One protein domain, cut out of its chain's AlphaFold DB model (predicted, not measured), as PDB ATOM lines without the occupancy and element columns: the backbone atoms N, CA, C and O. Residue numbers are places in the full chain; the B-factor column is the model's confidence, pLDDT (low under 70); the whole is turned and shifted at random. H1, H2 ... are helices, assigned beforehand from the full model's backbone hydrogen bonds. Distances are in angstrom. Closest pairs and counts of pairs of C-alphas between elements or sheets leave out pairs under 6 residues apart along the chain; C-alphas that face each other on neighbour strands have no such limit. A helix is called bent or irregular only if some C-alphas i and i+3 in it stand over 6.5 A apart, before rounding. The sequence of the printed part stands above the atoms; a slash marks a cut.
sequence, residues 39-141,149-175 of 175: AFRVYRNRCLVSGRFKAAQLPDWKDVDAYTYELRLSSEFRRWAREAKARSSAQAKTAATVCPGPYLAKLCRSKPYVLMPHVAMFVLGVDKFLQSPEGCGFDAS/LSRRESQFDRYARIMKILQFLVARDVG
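What this domain is: This is residues 39 to 141 and 149 to 175 of the 175 residues of an uncharacterized protein of Xylaria multiplex (UniProt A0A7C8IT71). One helix, H6, runs through the middle of the body, with H1 and H5 alongside it and H2 and H7 crossing it, while H3 and H4 form a helical hairpin set off at one end. The last part of H7 reaches toward the opposite end of the longest axis, and residues 131 to 141 run on past the end of H6 as a stretch with no named element. The printed part has 130 residues with seven named helices, in order from H1 to H7, and no named strand; the class is all helix. The whole is compact, with a radius of gyration of the C-alphas of 15.3 A, and the C-alphas span 46 by 38 by 25 A along their three main axes.

How they stand to each other: H1, residues 39 to 55, has a kink of 90 degrees near residue 49 and is irregular, with C-alphas 50 and 53 9.4 A apart. It touches H6, residues 115 to 130, at a shallow tilt of 28 degrees, opposite ways; the closest C-alphas are those of Ala 39 and Phe 122, 5.5 A apart. H2, residues 61 to 73, is apart from H1. Residues 64 to 68 of H2 touch residues 116 to 120 of H6, about perpendicular at 83 degrees, with the closest C-alphas, those of Val 64 and Ala 120, 5.9 A apart. H3, residues 75 to 86, and H4, residues 90 to 98, form a hairpin and touch at a shallow tilt of 7 degrees, opposite ways; their closest C-alphas, those of Lys 85 and Lys 93, are 4.5 A apart. H2 and H3 are close but not clearly touching, with the C-alphas of Leu 71 and Phe 77 closest at 6.6 A. H5, residues 101 to 110, is close to H3 but not clearly touching it; the closest C-alphas, those of Phe 77 and Tyr 103, are 7.0 A apart. H5 and H6 form a second hairpin and touch at a shallow tilt of 33 degrees, only just short of steep, with the C-alphas of Leu 104 and Pro 117 closest at 5.9 A. H6 is the hub, touching H1, H2, H5 and H7, residues 151 to 174. H6 and H7 run opposite ways at a steep tilt of 63 degrees, with the C-alphas of Val 123 and Ile 162 closest at 6.3 A. H7 also touches residue 61 of H2, where the C-alphas of Trp 61 and Ala 160 are closest at 5.5 A. H1 and H7 only just touch, with 3 pairs of C-alphas within 8 A, the closest being those of Phe 40 and Leu 169 at 7.6 A. H3 and H4 are both apart from H6. Every O i to N i+4 pair is within hydrogen-bond range in H2, H3, H5, H6 and H7; in H1 it is 8 of 13, and in H4 1 of 5, beside 3 of 6 O i to N i+3 pairs.

Where its parts are: H1 begins at C-alpha 39, at (7.912, 30.097, 93.603), and measures 15.0 A from first to last C-alpha. H2 measures 18.5 A, H3 16.6 A, H4 13.9 A and H5 14.3 A. H6 starts at C-alpha 115, at (10.485, 42.287, 100.086), and is 22.7 A long. H7, the longest with 24 residues, covers 34.8 A and ends at C-alpha 174, at (23.771, 34.830, 96.241).

The domain as a whole: The two C-alphas farthest apart are those of Ala 90 and Gly 175, at 47.0 A. Residues 142 to 148 are not printed, and C-alphas 141 and 149 are 8.9 A apart across the cut, which falls in the link from H6 to H7. The links printed whole are tight. Mean pLDDT of the printed part is 82.0; it is under 70 at residues 50 to 56, 89 to 98, 111, 141, 149 and 175.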
ATOM      1  N   ALA A  39       8.030  29.169  92.480       90.69
ATOM      2  CA  ALA A  39       7.912  30.097  93.603       90.69
ATOM      3  C   ALA A  39       9.226  30.862  93.832       90.69
ATOM      4  O   ALA A  39       9.220  32.087  94.001       90.69
ATOM      5  N   PHE A  40      10.362  30.162  93.767       91.88
ATOM      6  CA  PHE A  40      11.671  30.793  93.892       91.88
ATOM      7  C   PHE A  40      12.034  31.650  92.677       91.88
ATOM      8  O   PHE A  40      12.569  32.740  92.853       91.88
ATOM      9  N   ARG A  41      11.694  31.233  91.451       89.69
ATOM     10  CA  ARG A  41      11.915  32.030  90.232       89.69
ATOM     11  C   ARG A  41      11.236  33.395  90.331       89.69
ATOM     12  O   ARG A  41      11.856  34.415  90.025       89.69
ATOM     13  N   VAL A  42       9.986  33.428  90.798       84.94
ATOM     14  CA  VAL A  42       9.240  34.677  91.020       84.94
ATOM     15  C   VAL A  42       9.923  35.544  92.078       84.94
ATOM     16  O   VAL A  42      10.091  36.748  91.864       84.94
ATOM     17  N   TYR A  43      10.350  34.943  93.193       87.00
ATOM     18  CA  TYR A  43      11.084  35.645  94.245       87.00
ATOM     19  C   TYR A  43      12.401  36.237  93.718       87.00
ATOM     20  O   TYR A  43      12.630  37.439  93.846       87.00
ATOM     21  N   ARG A  44      13.233  35.429  93.056       85.62
ATOM     22  CA  ARG A  44      14.545  35.800  92.509       85.62
ATOM     23  C   ARG A  44      14.453  36.961  91.527       85.62
ATOM     24  O   ARG A  44      15.121  37.977  91.718       85.62
ATOM     25  N   ASN A  45      13.590  36.839  90.516       83.19
ATOM     26  CA  ASN A  45      13.479  37.817  89.431       83.19
ATOM     27  C   ASN A  45      13.064  39.209  89.918       83.19
ATOM     28  O   ASN A  45      13.349  40.203  89.258       83.19
ATOM     29  N   ARG A  46      12.372  39.296  91.058       76.62
ATOM     30  CA  ARG A  46      11.937  40.572  91.631       76.62
ATOM     31  C   ARG A  46      12.838  41.045  92.765       76.62
ATOM     32  O   ARG A  46      13.174  42.225  92.789       76.62
ATOM     33  N   CYS A  47      13.252  40.155  93.662       78.69
ATOM     34  CA  CYS A  47      13.970  40.515  94.885       78.69
ATOM     35  C   CYS A  47      15.481  40.571  94.697       78.69
ATOM     36  O   CYS A  47      16.115  41.562  95.057       78.69
ATOM     37  N   LEU A  48      16.060  39.530  94.102       70.50
ATOM     38  CA  LEU A  48      17.512  39.416  93.971       70.50
ATOM     39  C   LEU A  48      18.053  40.291  92.834       70.50
ATOM     40  O   LEU A  48      19.145  40.835  92.962       70.50
ATOM     41  N   VAL A  49      17.252  40.524  91.788       71.56
ATOM     42  CA  VAL A  49      17.596  41.450  90.692       71.56
ATOM     43  C   VAL A  49      17.488  42.919  91.125       71.56
ATOM     44  O   VAL A  49      18.364  43.713  90.799       71.56
ATOM     45  N   SER A  50      16.450  43.293  91.885       69.25
ATOM     46  CA  SER A  50      16.194  44.704  92.237       69.25
ATOM     47  C   SER A  50      16.925  45.180  93.499       69.25
ATOM     48  O   SER A  50      17.008  46.382  93.740       69.25
ATOM     49  N   GLY A  51      17.418  44.267  94.346       66.88
ATOM     50  CA  GLY A  51      17.981  44.635  95.647       66.88
ATOM     51  C   GLY A  51      18.694  43.500  96.377       66.88
ATOM     52  O   GLY A  51      18.363  43.233  97.533       66.88
ATOM     53  N   ARG A  52      19.685  42.868  95.723       68.75
ATOM     54  CA  ARG A  52      20.442  41.685  96.197       68.75
ATOM     55  C   ARG A  52      20.797  41.713  97.689       68.75
ATOM     56  O   ARG A  52      20.480  40.769  98.402       68.75
ATOM     57  N   PHE A  53      21.382  42.807  98.183       65.38
ATOM     58  CA  PHE A  53      21.836  42.911  99.579       65.38
ATOM     59  C   PHE A  53      20.696  42.956 100.609       65.38
ATOM     60  O   PHE A  53      20.818  42.372 101.680       65.38
ATOM     61  N   LYS A  54      19.571  43.612 100.288       64.69
ATOM     62  CA  LYS A  54      18.392  43.669 101.173       64.69
ATOM     63  C   LYS A  54      17.550  42.397 101.080       64.69
ATOM     64  O   LYS A  54      16.979  41.971 102.069       64.69
ATOM     65  N   ALA A  55      17.479  41.791  99.898       63.00
ATOM     66  CA  ALA A  55      16.764  40.539  99.672       63.00
ATOM     67  C   ALA A  55      17.467  39.327 100.311       63.00
ATOM     68  O   ALA A  55      16.800  38.376 100.701       63.00
ATOM     69  N   ALA A  56      18.791  39.383 100.478       67.81
ATOM     70  CA  ALA A  56      19.546  38.370 101.215       67.81
ATOM     71  C   ALA A  56      19.228  38.350 102.725       67.81
ATOM     72  O   ALA A  56      19.398  37.320 103.375       67.81
ATOM     73  N   GLN A  57      18.735  39.461 103.284       80.38
ATOM     74  CA  GLN A  57      18.290  39.554 104.676       80.38
ATOM     75  C   GLN A  57      16.803  39.199 104.774       80.38
ATOM     76  O   GLN A  57      15.924  40.060 104.754       80.38
ATOM     77  N   LEU A  58      16.521  37.898 104.822       86.31
ATOM     78  CA  LEU A  58      15.157  37.390 104.926       86.31
ATOM     79  C   LEU A  58      14.552  37.664 106.317       86.31
ATOM     80  O   LEU A  58      15.264  37.534 107.314       86.31
ATOM     81  N   PRO A  59      13.249  37.994 106.399       89.25
ATOM     82  CA  PRO A  59      12.543  38.143 107.673       89.25
ATOM     83  C   PRO A  59      12.364  36.794 108.393       89.25
ATOM     84  O   PRO A  59      12.556  35.735 107.786       89.25
ATOM     85  N   ASP A  60      11.958  36.817 109.667       90.62
ATOM     86  CA  ASP A  60      11.540  35.599 110.374       90.62
ATOM     87  C   ASP A  60      10.143  35.160 109.891       90.62
ATOM     88  O   ASP A  60       9.331  35.966 109.430       90.62
ATOM     89  N   TRP A  61       9.819  33.871 110.017       90.38
ATOM     90  CA  TRP A  61       8.496  33.336 109.685       90.38
ATOM     91  C   TRP A  61       7.384  34.026 110.487       90.38
ATOM     92  O   TRP A  61       6.277  34.187 109.975       90.38
ATOM     93  N   LYS A  62       7.683  34.475 111.714       91.75
ATOM     94  CA  LYS A  62       6.752  35.228 112.568       91.75
ATOM     95  C   LYS A  62       6.387  36.577 111.962       91.75
ATOM     96  O   LYS A  62       5.221  36.956 111.994       91.75
ATOM     97  N   ASP A  63       7.360  37.268 111.374       91.94
ATOM     98  CA  ASP A  63       7.125  38.549 110.707       91.94
ATOM     99  C   ASP A  63       6.253  38.354 109.465       91.94
ATOM    100  O   ASP A  63       5.369  39.162 109.180       91.94
ATOM    101  N   VAL A  64       6.469  37.252 108.738       90.94
ATOM    102  CA  VAL A  64       5.663  36.892 107.564       90.94
ATOM    103  C   VAL A  64       4.229  36.536 107.965       90.94
ATOM    104  O   VAL A  64       3.284  36.958 107.291       90.94
ATOM    105  N   ASP A  65       4.044  35.792 109.060       89.31
ATOM    106  CA  ASP A  65       2.720  35.463 109.599       89.31
ATOM    107  C   ASP A  65       1.982  36.724 110.065       89.31
ATOM    108  O   ASP A  65       0.860  36.978 109.618       89.31
ATOM    109  N   ALA A  66       2.646  37.574 110.856       90.75
ATOM    110  CA  ALA A  66       2.107  38.851 111.314       90.75
ATOM    111  C   ALA A  66       1.726  39.755 110.133       90.75
ATOM    112  O   ALA A  66       0.608  40.263 110.072       90.75
ATOM    113  N   TYR A  67       2.604  39.885 109.137       91.38
ATOM    114  CA  TYR A  67       2.308  40.630 107.917       91.38
ATOM    115  C   TYR A  67       1.088  40.070 107.181       91.38
ATOM    116  O   TYR A  67       0.219  40.826 106.746       91.38
ATOM    117  N   THR A  68       0.995  38.747 107.037       88.88
ATOM    118  CA  THR A  68      -0.125  38.100 106.341       88.88
ATOM    119  C   THR A  68      -1.437  38.282 107.109       88.88
ATOM    120  O   THR A  68      -2.490  38.466 106.493       88.88
ATOM    121  N   TYR A  69      -1.386  38.269 108.442       88.44
ATOM    122  CA  TYR A  69      -2.518  38.575 109.311       88.44
ATOM    123  C   TYR A  69      -2.981  40.029 109.147       88.44
ATOM    124  O   TYR A  69      -4.139  40.262 108.791       88.44
ATOM    125  N   GLU A  70      -2.074  40.998 109.282       90.88
ATOM    126  CA  GLU A  70      -2.367  42.425 109.098       90.88
ATOM    127  C   GLU A  70      -2.890  42.730 107.690       90.88
ATOM    128  O   GLU A  70      -3.841  43.491 107.504       90.88
ATOM    129  N   LEU A  71      -2.342  42.065 106.670       89.50
ATOM    130  CA  LEU A  71      -2.815  42.197 105.299       89.50
ATOM    131  C   LEU A  71      -4.287  41.792 105.168       89.50
ATOM    132  O   LEU A  71      -5.048  42.500 104.506       89.50
ATOM    133  N   ARG A  72      -4.705  40.695 105.819       86.75
ATOM    134  CA  ARG A  72      -6.113  40.259 105.843       86.75
ATOM    135  C   ARG A  72      -7.013  41.263 106.565       86.75
ATOM    136  O   ARG A  72      -8.175  41.425 106.188       86.75
ATOM    137  N   LEU A  73      -6.484  41.954 107.571       87.12
ATOM    138  CA  LEU A  73      -7.195  43.016 108.277       87.12
ATOM    139  C   LEU A  73      -7.190  44.346 107.514       87.12
ATOM    140  O   LEU A  73      -8.056  45.186 107.761       87.12
ATOM    141  N   SER A  74      -6.293  44.557 106.554       89.31
ATOM    142  CA  SER A  74      -6.195  45.835 105.847       89.31
ATOM    143  C   SER A  74      -7.483  46.204 105.095       89.31
ATOM    144  O   SER A  74      -8.163  45.368 104.485       89.31
ATOM    145  N   SER A  75      -7.836  47.492 105.120       87.81
ATOM    146  CA  SER A  75      -8.994  48.027 104.391       87.81
ATOM    147  C   SER A  75      -8.832  47.871 102.876       87.81
ATOM    148  O   SER A  75      -9.813  47.592 102.182       87.81
ATOM    149  N   GLU A  76      -7.600  47.976 102.364       88.88
ATOM    150  CA  GLU A  76      -7.289  47.765 100.949       88.88
ATOM    151  C   GLU A  76      -7.595  46.333 100.504       88.88
ATOM    152  O   GLU A  76      -8.291  46.146  99.503       88.88
ATOM    153  N   PHE A  77      -7.135  45.328 101.262       87.50
ATOM    154  CA  PHE A  77      -7.434  43.927 100.970       87.50
ATOM    155  C   PHE A  77      -8.931  43.659 101.065       87.50
ATOM    156  O   PHE A  77      -9.505  43.081 100.146       87.50
ATOM    157  N   ARG A  78      -9.597  44.131 102.127       86.88
ATOM    158  CA  ARG A  78     -11.046  43.946 102.299       86.88
ATOM    159  C   ARG A  78     -11.848  44.588 101.164       86.88
ATOM    160  O   ARG A  78     -12.828  44.006 100.696       86.88
ATOM    161  N   ARG A  79     -11.434  45.762 100.676       87.38
ATOM    162  CA  ARG A  79     -12.029  46.394  99.490       87.38
ATOM    163  C   ARG A  79     -11.797  45.547  98.239       87.38
ATOM    164  O   ARG A  79     -12.767  45.205  97.568       87.38
ATOM    165  N   TRP A  80     -10.555  45.143  97.979       87.94
ATOM    166  CA  TRP A  80     -10.217  44.291  96.839       87.94
ATOM    167  C   TRP A  80     -10.980  42.957  96.863       87.94
ATOM    168  O   TRP A  80     -11.505  42.541  95.834       87.94
ATOM    169  N   ALA A  81     -11.114  42.319  98.028       84.88
ATOM    170  CA  ALA A  81     -11.832  41.059  98.196       84.88
ATOM    171  C   ALA A  81     -13.326  41.209  97.870       84.88
ATOM    172  O   ALA A  81     -13.895  40.347  97.201       84.88
ATOM    173  N   ARG A  82     -13.960  42.326  98.265       83.75
ATOM    174  CA  ARG A  82     -15.353  42.641  97.891       83.75
ATOM    175  C   ARG A  82     -15.512  42.848  96.384       83.75
ATOM    176  O   ARG A  82     -16.428  42.287  95.787       83.75
ATOM    177  N   GLU A  83     -14.605  43.592  95.758       84.31
ATOM    178  CA  GLU A  83     -14.612  43.821  94.306       84.31
ATOM    179  C   GLU A  83     -14.324  42.542  93.508       84.31
ATOM    180  O   GLU A  83     -14.885  42.325  92.434       84.31
ATOM    181  N   ALA A  84     -13.432  41.684  94.004       79.06
ATOM    182  CA  ALA A  84     -13.159  40.378  93.417       79.06
ATOM    183  C   ALA A  84     -14.395  39.476  93.540       79.06
ATOM    184  O   ALA A  84     -14.818  38.877  92.554       79.06
ATOM    185  N   LYS A  85     -15.041  39.453  94.711       76.56
ATOM    186  CA  LYS A  85     -16.286  38.714  94.964       76.56
ATOM    187  C   LYS A  85     -17.421  39.136  94.026       76.56
ATOM    188  O   LYS A  85     -18.150  38.273  93.543       76.56
ATOM    189  N   ALA A  86     -17.562  40.432  93.750       78.56
ATOM    190  CA  ALA A  86     -18.570  40.949  92.824       78.56
ATOM    191  C   ALA A  86     -18.354  40.472  91.375       78.56
ATOM    192  O   ALA A  86     -19.318  40.285  90.642       78.56
ATOM    193  N   ARG A  87     -17.098  40.221  90.987       75.69
ATOM    194  CA  ARG A  87     -16.702  39.788  89.637       75.69
ATOM    195  C   ARG A  87     -16.624  38.269  89.448       75.69
ATOM    196  O   ARG A  87     -16.303  37.822  88.353       75.69
ATOM    197  N   SER A  88     -16.879  37.474  90.491       71.00
ATOM    198  CA  SER A  88     -16.568  36.035  90.502       71.00
ATOM    199  C   SER A  88     -17.791  35.138  90.736       71.00
ATOM    200  O   SER A  88     -18.754  35.537  91.393       71.00
ATOM    201  N   SER A  89     -17.729  33.884  90.266       64.81
ATOM    202  CA  SER A  89     -18.717  32.830  90.561       64.81
ATOM    203  C   SER A  89     -18.702  32.419  92.045       64.81
ATOM    204  O   SER A  89     -17.730  32.670  92.759       64.81
ATOM    205  N   ALA A  90     -19.779  31.789  92.539       58.53
ATOM    206  CA  ALA A  90     -20.015  31.519  93.967       58.53
ATOM    207  C   ALA A  90     -18.855  30.819  94.712       58.53
ATOM    208  O   ALA A  90     -18.617  31.121  95.879       58.53
ATOM    209  N   GLN A  91     -18.088  29.956  94.040       52.53
ATOM    210  CA  GLN A  91     -16.956  29.223  94.624       52.53
ATOM    211  C   GLN A  91     -15.676  30.078  94.729       52.53
ATOM    212  O   GLN A  91     -14.875  29.916  95.646       52.53
ATOM    213  N   ALA A  92     -15.509  31.062  93.843       55.84
ATOM    214  CA  ALA A  92     -14.422  32.039  93.907       55.84
ATOM    215  C   ALA A  92     -14.706  33.174  94.914       55.84
ATOM    216  O   ALA A  92     -13.779  33.795  95.443       55.84
ATOM    217  N   LYS A  93     -15.985  33.401  95.255       56.06
ATOM    218  CA  LYS A  93     -16.420  34.385  96.265       56.06
ATOM    219  C   LYS A  93     -15.883  34.087  97.673       56.06
ATOM    220  O   LYS A  93     -15.554  35.021  98.405       56.06
ATOM    221  N   THR A  94     -15.792  32.815  98.062       54.38
ATOM    222  CA  THR A  94     -15.267  32.390  99.373       54.38
ATOM    223  C   THR A  94     -13.740  32.427  99.406       54.38
ATOM    224  O   THR A  94     -13.163  32.951 100.358       54.38
ATOM    225  N   ALA A  95     -13.076  31.989  98.331       53.91
ATOM    226  CA  ALA A  95     -11.615  31.987  98.226       53.91
ATOM    227  C   ALA A  95     -10.994  33.395  98.328       53.91
ATOM    228  O   ALA A  95      -9.990  33.571  99.019       53.91
ATOM    229  N   ALA A  96     -11.616  34.411  97.714       57.41
ATOM    230  CA  ALA A  96     -11.124  35.794  97.739       57.41
ATOM    231  C   ALA A  96     -11.161  36.452  99.131       57.41
ATOM    232  O   ALA A  96     -10.423  37.401  99.381       57.41
ATOM    233  N   THR A  97     -12.009  35.955 100.039       59.59
ATOM    234  CA  THR A  97     -12.163  36.515 101.395       59.59
ATOM    235  C   THR A  97     -11.138  35.928 102.373       59.59
ATOM    236  O   THR A  97     -10.784  36.572 103.356       59.59
ATOM    237  N   VAL A  98     -10.641  34.717 102.098       63.06
ATOM    238  CA  VAL A  98      -9.821  33.932 103.039       63.06
ATOM    239  C   VAL A  98      -8.355  33.842 102.600       63.06
ATOM    240  O   VAL A  98      -7.456  33.822 103.443       63.06
ATOM    241  N   CYS A  99      -8.086  33.827 101.291       72.81
ATOM    242  CA  CYS A  99      -6.740  33.654 100.755       72.81
ATOM    243  C   CYS A  99      -6.171  34.977 100.210       72.81
ATOM    244  O   CYS A  99      -6.636  35.460  99.174       72.81
ATOM    245  N   PRO A 100      -5.131  35.557 100.840       82.25
ATOM    246  CA  PRO A 100      -4.511  36.789 100.356       82.25
ATOM    247  C   PRO A 100      -3.630  36.586  99.110       82.25
ATOM    248  O   PRO A 100      -3.164  37.569  98.545       82.25
ATOM    249  N   GLY A 101      -3.418  35.349  98.644       84.44
ATOM    250  CA  GLY A 101      -2.515  35.020  97.532       84.44
ATOM    251  C   GLY A 101      -2.734  35.839  96.248       84.44
ATOM    252  O   GLY A 101      -1.787  36.456  95.765       84.44
ATOM    253  N   PRO A 102      -3.957  35.936  95.690       85.31
ATOM    254  CA  PRO A 102      -4.173  36.728  94.477       85.31
ATOM    255  C   PRO A 102      -3.986  38.238  94.704       85.31
ATOM    256  O   PRO A 102      -3.557  38.954  93.797       85.31
ATOM    257  N   TYR A 103      -4.261  38.728  95.917       86.75
ATOM    258  CA  TYR A 103      -3.995  40.120  96.276       86.75
ATOM    259  C   TYR A 103      -2.495  40.397  96.394       86.75
ATOM    260  O   TYR A 103      -2.003  41.383  95.854       86.75
ATOM    261  N   LEU A 104      -1.747  39.494  97.023       87.81
ATOM    262  CA  LEU A 104      -0.292  39.549  97.081       87.81
ATOM    263  C   LEU A 104       0.328  39.504  95.680       87.81
ATOM    264  O   LEU A 104       1.196  40.316  95.376       87.81
ATOM    265  N   ALA A 105      -0.180  38.655  94.782       86.31
ATOM    266  CA  ALA A 105       0.253  38.629  93.386       86.31
ATOM    267  C   ALA A 105       0.028  39.982  92.688       86.31
ATOM    268  O   ALA A 105       0.886  40.433  91.925       86.31
ATOM    269  N   LYS A 106      -1.092  40.662  92.972       86.69
ATOM    270  CA  LYS A 106      -1.326  42.040  92.518       86.69
ATOM    271  C   LYS A 106      -0.282  42.993  93.108       86.69
ATOM    272  O   LYS A 106       0.294  43.775  92.352       86.69
ATOM    273  N   LEU A 107      -0.013  42.938  94.414       86.38
ATOM    274  CA  LEU A 107       0.974  43.805  95.075       86.38
ATOM    275  C   LEU A 107       2.379  43.629  94.483       86.38
ATOM    276  O   LEU A 107       3.006  44.623  94.127       86.38
ATOM    277  N   CYS A 108       2.821  42.387  94.281       84.19
ATOM    278  CA  CYS A 108       4.126  42.067  93.697       84.19
ATOM    279  C   CYS A 108       4.288  42.546  92.243       84.19
ATOM    280  O   CYS A 108       5.409  42.715  91.772       84.19
ATOM    281  N   ARG A 109       3.184  42.753  91.507       82.44
ATOM    282  CA  ARG A 109       3.207  43.237  90.113       82.44
ATOM    283  C   ARG A 109       3.057  44.751  89.978       82.44
ATOM    284  O   ARG A 109       3.521  45.298  88.986       82.44
ATOM    285  N   SER A 110       2.354  45.397  90.909       76.38
ATOM    286  CA  SER A 110       1.851  46.770  90.735       76.38
ATOM    287  C   SER A 110       2.564  47.837  91.561       76.38
ATOM    288  O   SER A 110       2.404  49.017  91.262       76.38
ATOM    289  N   LYS A 111       3.327  47.460  92.593       68.81
ATOM    290  CA  LYS A 111       4.036  48.408  93.464       68.81
ATOM    291  C   LYS A 111       5.557  48.356  93.224       68.81
ATOM    292  O   LYS A 111       6.048  47.346  92.713       68.81
ATOM    293  N   PRO A 112       6.307  49.417  93.593       72.12
ATOM    294  CA  PRO A 112       7.768  49.373  93.674       72.12
ATOM    295  C   PRO A 112       8.248  48.170  94.488       72.12
ATOM    296  O   PRO A 112       7.490  47.611  95.281       72.12
ATOM    297  N   TYR A 113       9.505  47.771  94.300       73.62
ATOM    298  CA  TYR A 113      10.055  46.606  94.985       73.62
ATOM    299  C   TYR A 113       9.880  46.695  96.514       73.62
ATOM    300  O   TYR A 113      10.394  47.606  97.161       73.62
ATOM    301  N   VAL A 114       9.177  45.706  97.082       80.94
ATOM    302  CA  VAL A 114       9.032  45.487  98.529       80.94
ATOM    303  C   VAL A 114       9.235  44.000  98.810       80.94
ATOM    304  O   VAL A 114       8.588  43.159  98.188       80.94
ATOM    305  N   LEU A 115      10.109  43.669  99.762       86.38
ATOM    306  CA  LEU A 115      10.485  42.287 100.086       86.38
ATOM    307  C   LEU A 115       9.310  41.465 100.643       86.38
ATOM    308  O   LEU A 115       9.046  40.359 100.175       86.38
ATOM    309  N   MET A 116       8.577  42.015 101.616       90.50
ATOM    310  CA  MET A 116       7.601  41.253 102.404       90.50
ATOM    311  C   MET A 116       6.469  40.602 101.577       90.50
ATOM    312  O   MET A 116       6.232  39.410 101.762       90.50
ATOM    313  N   PRO A 117       5.825  41.284 100.602       89.94
ATOM    314  CA  PRO A 117       4.845  40.642  99.723       89.94
ATOM    315  C   PRO A 117       5.398  39.435  98.953       89.94
ATOM    316  O   PRO A 117       4.680  38.461  98.740       89.94
ATOM    317  N   HIS A 118       6.670  39.477  98.548       89.75
ATOM    318  CA  HIS A 118       7.302  38.400  97.785       89.75
ATOM    319  C   HIS A 118       7.659  37.207  98.673       89.75
ATOM    320  O   HIS A 118       7.456  36.066  98.259       89.75
ATOM    321  N   VAL A 119       8.121  37.455  99.902       92.31
ATOM    322  CA  VAL A 119       8.332  36.393 100.899       92.31
ATOM    323  C   VAL A 119       6.998  35.743 101.270       92.31
ATOM    324  O   VAL A 119       6.886  34.522 101.239       92.31
ATOM    325  N   ALA A 120       5.954  36.536 101.527       92.00
ATOM    326  CA  ALA A 120       4.617  36.021 101.820       92.00
ATOM    327  C   ALA A 120       4.037  35.203 100.651       92.00
ATOM    328  O   ALA A 120       3.449  34.146 100.869       92.00
ATOM    329  N   MET A 121       4.242  35.644  99.402       91.88
ATOM    330  CA  MET A 121       3.876  34.867  98.209       91.88
ATOM    331  C   MET A 121       4.599  33.526  98.141       91.88
ATOM    332  O   MET A 121       3.960  32.519  97.842       91.88
ATOM    333  N   PHE A 122       5.908  33.513  98.411       93.25
ATOM    334  CA  PHE A 122       6.683  32.280  98.453       93.25
ATOM    335  C   PHE A 122       6.118  31.338  99.520       93.25
ATOM    336  O   PHE A 122       5.749  30.212  99.198       93.25
ATOM    337  N   VAL A 123       5.952  31.820 100.758       93.50
ATOM    338  CA  VAL A 123       5.451  31.004 101.872       93.50
ATOM    339  C   VAL A 123       4.080  30.408 101.568       93.50
ATOM    340  O   VAL A 123       3.896  29.205 101.719       93.50
ATOM    341  N   LEU A 124       3.135  31.210 101.070       90.88
ATOM    342  CA  LEU A 124       1.798  30.723 100.717       90.88
ATOM    343  C   LEU A 124       1.812  29.741  99.541       90.88
ATOM    344  O   LEU A 124       1.021  28.799  99.523       90.88
ATOM    345  N   GLY A 125       2.680  29.963  98.550       91.31
ATOM    346  CA  GLY A 125       2.835  29.066  97.409       91.31
ATOM    347  C   GLY A 125       3.337  27.691  97.839       91.31
ATOM    348  O   GLY A 125       2.737  26.678  97.477       91.31
ATOM    349  N   VAL A 126       4.384  27.664  98.666       92.81
ATOM    350  CA  VAL A 126       4.957  26.419  99.187       92.81
ATOM    351  C   VAL A 126       4.013  25.739 100.177       92.81
ATOM    352  O   VAL A 126       3.822  24.533 100.088       92.81
ATOM    353  N   ASP A 127       3.354  26.481 101.067       91.81
ATOM    354  CA  ASP A 127       2.366  25.923 101.998       91.81
ATOM    355  C   ASP A 127       1.206  25.250 101.252       91.81
ATOM    356  O   ASP A 127       0.816  24.128 101.575       91.81
ATOM    357  N   LYS A 128       0.694  25.889 100.192       90.56
ATOM    358  CA  LYS A 128      -0.343  25.299  99.338       90.56
ATOM    359  C   LYS A 128       0.140  24.019  98.651       90.56
ATOM    360  O   LYS A 128      -0.644  23.085  98.515       90.56
ATOM    361  N   PHE A 129       1.398  23.984  98.210       92.56
ATOM    362  CA  PHE A 129       1.996  22.784  97.631       92.56
ATOM    363  C   PHE A 129       2.123  21.664  98.667       92.56
ATOM    364  O   PHE A 129       1.630  20.576  98.418       92.56
ATOM    365  N   LEU A 130       2.681  21.928  99.851       90.75
ATOM    366  CA  LEU A 130       2.837  20.922 100.911       90.75
ATOM    367  C   LEU A 130       1.494  20.355 101.405       90.75
ATOM    368  O   LEU A 130       1.429  19.222 101.869       90.75
ATOM    369  N   GLN A 131       0.410  21.122 101.276       88.06
ATOM    370  CA  GLN A 131      -0.954  20.662 101.559       88.06
ATOM    371  C   GLN A 131      -1.615  19.899 100.397       88.06
ATOM    372  O   GLN A 131      -2.723  19.385 100.564       88.06
ATOM    373  N   SER A 132      -0.994  19.843  99.218       90.00
ATOM    374  CA  SER A 132      -1.517  19.118  98.059       90.00
ATOM    375  C   SER A 132      -1.236  17.609  98.169       90.00
ATOM    376  O   SER A 132      -0.353  17.205  98.929       90.00
ATOM    377  N   PRO A 133      -1.940  16.754  97.399       88.75
ATOM    378  CA  PRO A 133      -1.637  15.323  97.341       88.75
ATOM    379  C   PRO A 133      -0.177  15.033  96.963       88.75
ATOM    380  O   PRO A 133       0.434  14.133  97.523       88.75
ATOM    381  N   GLU A 134       0.397  15.830  96.063       88.38
ATOM    382  CA  GLU A 134       1.784  15.688  95.602       88.38
ATOM    383  C   GLU A 134       2.793  16.141  96.665       88.38
ATOM    384  O   GLU A 134       3.828  15.508  96.855       88.38
ATOM    385  N   GLY A 135       2.501  17.238  97.368       87.06
ATOM    386  CA  GLY A 135       3.425  17.819  98.339       87.06
ATOM    387  C   GLY A 135       3.340  17.207  99.732       87.06
ATOM    388  O   GLY A 135       4.273  17.367 100.518       87.06
ATOM    389  N   CYS A 136       2.261  16.488 100.051       86.75
ATOM    390  CA  CYS A 136       2.048  15.977 101.404       86.75
ATOM    391  C   CYS A 136       3.072  14.918 101.833       86.75
ATOM    392  O   CYS A 136       3.339  14.806 103.025       86.75
ATOM    393  N   GLY A 137       3.700  14.210 100.885       85.19
ATOM    394  CA  GLY A 137       4.826  13.310 101.163       85.19
ATOM    395  C   GLY A 137       6.097  14.029 101.635       85.19
ATOM    396  O   GLY A 137       6.970  13.403 102.225       85.19
ATOM    397  N   PHE A 138       6.191  15.346 101.428       85.62
ATOM    398  CA  PHE A 138       7.295  16.180 101.911       85.62
ATOM    399  C   PHE A 138       6.953  16.931 103.210       85.62
ATOM    400  O   PHE A 138       7.806  17.621 103.773       85.62
ATOM    401  N   ASP A 139       5.715  16.830 103.711       82.94
ATOM    402  CA  ASP A 139       5.295  17.509 104.936       82.94
ATOM    403  C   ASP A 139       5.473  16.624 106.179       82.94
ATOM    404  O   ASP A 139       4.550  15.947 106.626       82.94
ATOM    405  N   ALA A 140       6.655  16.706 106.798       71.81
ATOM    406  CA  ALA A 140       6.978  15.987 108.038       71.81
ATOM    407  C   ALA A 140       6.048  16.278 109.240       71.81
ATOM    408  O   ALA A 140       6.100  15.565 110.234       71.81
ATOM    409  N   SER A 141       5.177  17.298 109.188       64.25
ATOM    410  CA  SER A 141       4.282  17.634 110.312       64.25
ATOM    411  C   SER A 141       3.138  16.631 110.515       64.25
ATOM    412  O   SER A 141       2.333  16.815 111.430       64.25
ATOM    413  N   LEU A 149      -0.191  18.147 117.800       58.06
ATOM    414  CA  LEU A 149       0.039  19.586 117.836       58.06
ATOM    415  C   LEU A 149      -1.277  20.259 117.455       58.06
ATOM    416  O   LEU A 149      -1.993  19.789 116.558       58.06
ATOM    417  N   SER A 150      -1.631  21.339 118.143       70.38
ATOM    418  CA  SER A 150      -2.790  22.110 117.721       70.38
ATOM    419  C   SER A 150      -2.610  22.488 116.247       70.38
ATOM    420  O   SER A 150      -1.494  22.705 115.766       70.38
ATOM    421  N   ARG A 151      -3.711  22.595 115.498       71.88
ATOM    422  CA  ARG A 151      -3.686  22.968 114.070       71.88
ATOM    423  C   ARG A 151      -2.855  24.234 113.789       71.88
ATOM    424  O   ARG A 151      -2.381  24.434 112.678       71.88
ATOM    425  N   ARG A 152      -2.709  25.097 114.798       74.25
ATOM    426  CA  ARG A 152      -1.923  26.326 114.741       74.25
ATOM    427  C   ARG A 152      -0.421  26.073 114.905       74.25
ATOM    428  O   ARG A 152       0.368  26.658 114.174       74.25
ATOM    429  N   GLU A 153      -0.024  25.188 115.812       76.69
ATOM    430  CA  GLU A 153       1.384  24.828 116.028       76.69
ATOM    431  C   GLU A 153       1.975  24.080 114.829       76.69
ATOM    432  O   GLU A 153       3.096  24.379 114.425       76.69
ATOM    433  N   SER A 154       1.207  23.189 114.192       78.62
ATOM    434  CA  SER A 154       1.643  22.515 112.959       78.62
ATOM    435  C   SER A 154       1.807  23.488 111.788       78.62
ATOM    436  O   SER A 154       2.753  23.380 111.007       78.62
ATOM    437  N   GLN A 155       0.935  24.496 111.692       80.69
ATOM    438  CA  GLN A 155       1.078  25.562 110.700       80.69
ATOM    439  C   GLN A 155       2.346  26.396 110.935       80.69
ATOM    440  O   GLN A 155       3.067  26.698 109.983       80.69
ATOM    441  N   PHE A 156       2.640  26.749 112.188       83.75
ATOM    442  CA  PHE A 156       3.836  27.515 112.539       83.75
ATOM    443  C   PHE A 156       5.129  26.741 112.283       83.75
ATOM    444  O   PHE A 156       6.058  27.293 111.689       83.75
ATOM    445  N   ASP A 157       5.176  25.458 112.652       86.81
ATOM    446  CA  ASP A 157       6.311  24.585 112.337       86.81
ATOM    447  C   ASP A 157       6.542  24.509 110.821       86.81
ATOM    448  O   ASP A 157       7.665  24.689 110.342       86.81
ATOM    449  N   ARG A 158       5.465  24.346 110.042       89.44
ATOM    450  CA  ARG A 158       5.556  24.341 108.581       89.44
ATOM    451  C   ARG A 158       6.095  25.664 108.039       89.44
ATOM    452  O   ARG A 158       6.977  25.639 107.185       89.44
ATOM    453  N   TYR A 159       5.632  26.816 108.524       91.25
ATOM    454  CA  TYR A 159       6.115  28.123 108.047       91.25
ATOM    455  C   TYR A 159       7.594  28.332 108.371       91.25
ATOM    456  O   TYR A 159       8.346  28.799 107.512       91.25
ATOM    457  N   ALA A 160       8.038  27.908 109.554       90.50
ATOM    458  CA  ALA A 160       9.452  27.910 109.906       90.50
ATOM    459  C   ALA A 160      10.278  27.047 108.934       90.50
ATOM    460  O   ALA A 160      11.312  27.500 108.437       90.50
ATOM    461  N   ARG A 161       9.804  25.840 108.592       92.19
ATOM    462  CA  ARG A 161      10.465  24.953 107.618       92.19
ATOM    463  C   ARG A 161      10.479  25.535 106.204       92.19
ATOM    464  O   ARG A 161      11.521  25.523 105.557       92.19
ATOM    465  N   ILE A 162       9.383  26.138 105.744       94.56
ATOM    466  CA  ILE A 162       9.331  26.819 104.441       94.56
ATOM    467  C   ILE A 162      10.344  27.969 104.377       94.56
ATOM    468  O   ILE A 162      11.037  28.133 103.371       94.56
ATOM    469  N   MET A 163      10.498  28.737 105.457       94.50
ATOM    470  CA  MET A 163      11.512  29.791 105.514       94.50
ATOM    471  C   MET A 163      12.939  29.238 105.450       94.50
ATOM    472  O   MET A 163      13.805  29.887 104.864       94.50
ATOM    473  N   LYS A 164      13.195  28.027 105.963       93.56
ATOM    474  CA  LYS A 164      14.492  27.346 105.787       93.56
ATOM    475  C   LYS A 164      14.765  26.990 104.327       93.56
ATOM    476  O   LYS A 164      15.898  27.167 103.881       93.56
ATOM    477  N   ILE A 165      13.741  26.585 103.570       94.19
ATOM    478  CA  ILE A 165      13.854  26.376 102.116       94.19
ATOM    479  C   ILE A 165      14.254  27.687 101.430       94.19
ATOM    480  O   ILE A 165      15.213  27.713 100.661       94.19
ATOM    481  N   LEU A 166      13.568  28.793 101.738       93.38
ATOM    482  CA  LEU A 166      13.881  30.090 101.131       93.38
ATOM    483  C   LEU A 166      15.298  30.567 101.489       93.38
ATOM    484  O   LEU A 166      16.028  31.007 100.606       93.38
ATOM    485  N   GLN A 167      15.705  30.438 102.757       91.94
ATOM    486  CA  GLN A 167      17.059  30.765 103.223       91.94
ATOM    487  C   GLN A 167      18.123  29.977 102.457       91.94
ATOM    488  O   GLN A 167      19.102  30.561 101.994       91.94
ATOM    489  N   PHE A 168      17.911  28.672 102.278       92.50
ATOM    490  CA  PHE A 168      18.810  27.817 101.510       92.50
ATOM    491  C   PHE A 168      18.916  28.262 100.045       92.50
ATOM    492  O   PHE A 168      20.020  28.429  99.530       92.50
ATOM    493  N   LEU A 169      17.779  28.497  99.381       91.69
ATOM    494  CA  LEU A 169      17.739  28.889  97.972       91.69
ATOM    495  C   LEU A 169      18.376  30.265  97.728       91.69
ATOM    496  O   LEU A 169      19.122  30.435  96.766       91.69
ATOM    497  N   VAL A 170      18.138  31.232  98.619       89.12
ATOM    498  CA  VAL A 170      18.772  32.558  98.552       89.12
ATOM    499  C   VAL A 170      20.280  32.457  98.771       89.12
ATOM    500  O   VAL A 170      21.035  33.047  98.004       89.12
ATOM    501  N   ALA A 171      20.731  31.684  99.762       86.88
ATOM    502  CA  ALA A 171      22.157  31.481 100.006       86.88
ATOM    503  C   ALA A 171      22.860  30.799  98.819       86.88
ATOM    504  O   ALA A 171      23.986  31.163  98.503       86.88
ATOM    505  N   ARG A 172      22.186  29.865  98.134       85.06
ATOM    506  CA  ARG A 172      22.706  29.170  96.943       85.06
ATOM    507  C   ARG A 172      22.788  30.059  95.695       85.06
ATOM    508  O   ARG A 172      23.619  29.792  94.839       85.06
ATOM    509  N   ASP A 173      21.915  31.060  95.555       81.56
ATOM    510  CA  ASP A 173      21.911  31.973  94.393       81.56
ATOM    511  C   ASP A 173      22.779  33.229  94.615       81.56
ATOM    512  O   ASP A 173      23.235  33.851  93.656       81.56
ATOM    513  N   VAL A 174      22.991  33.634  95.876       74.06
ATOM    514  CA  VAL A 174      23.771  34.830  96.241       74.06
ATOM    515  C   VAL A 174      25.230  34.518  96.574       74.06
ATOM    516  O   VAL A 174      26.064  35.393  96.313       74.06
ATOM    517  N   GLY A 175      25.516  33.358  97.172       56.59
ATOM    518  CA  GLY A 175      26.872  32.882  97.480       56.59
ATOM    519  C   GLY A 175      27.572  32.311  96.259       56.59
ATOM    520  O   GLY A 175      28.798  32.527  96.167       56.59
TER     521      GLY A 175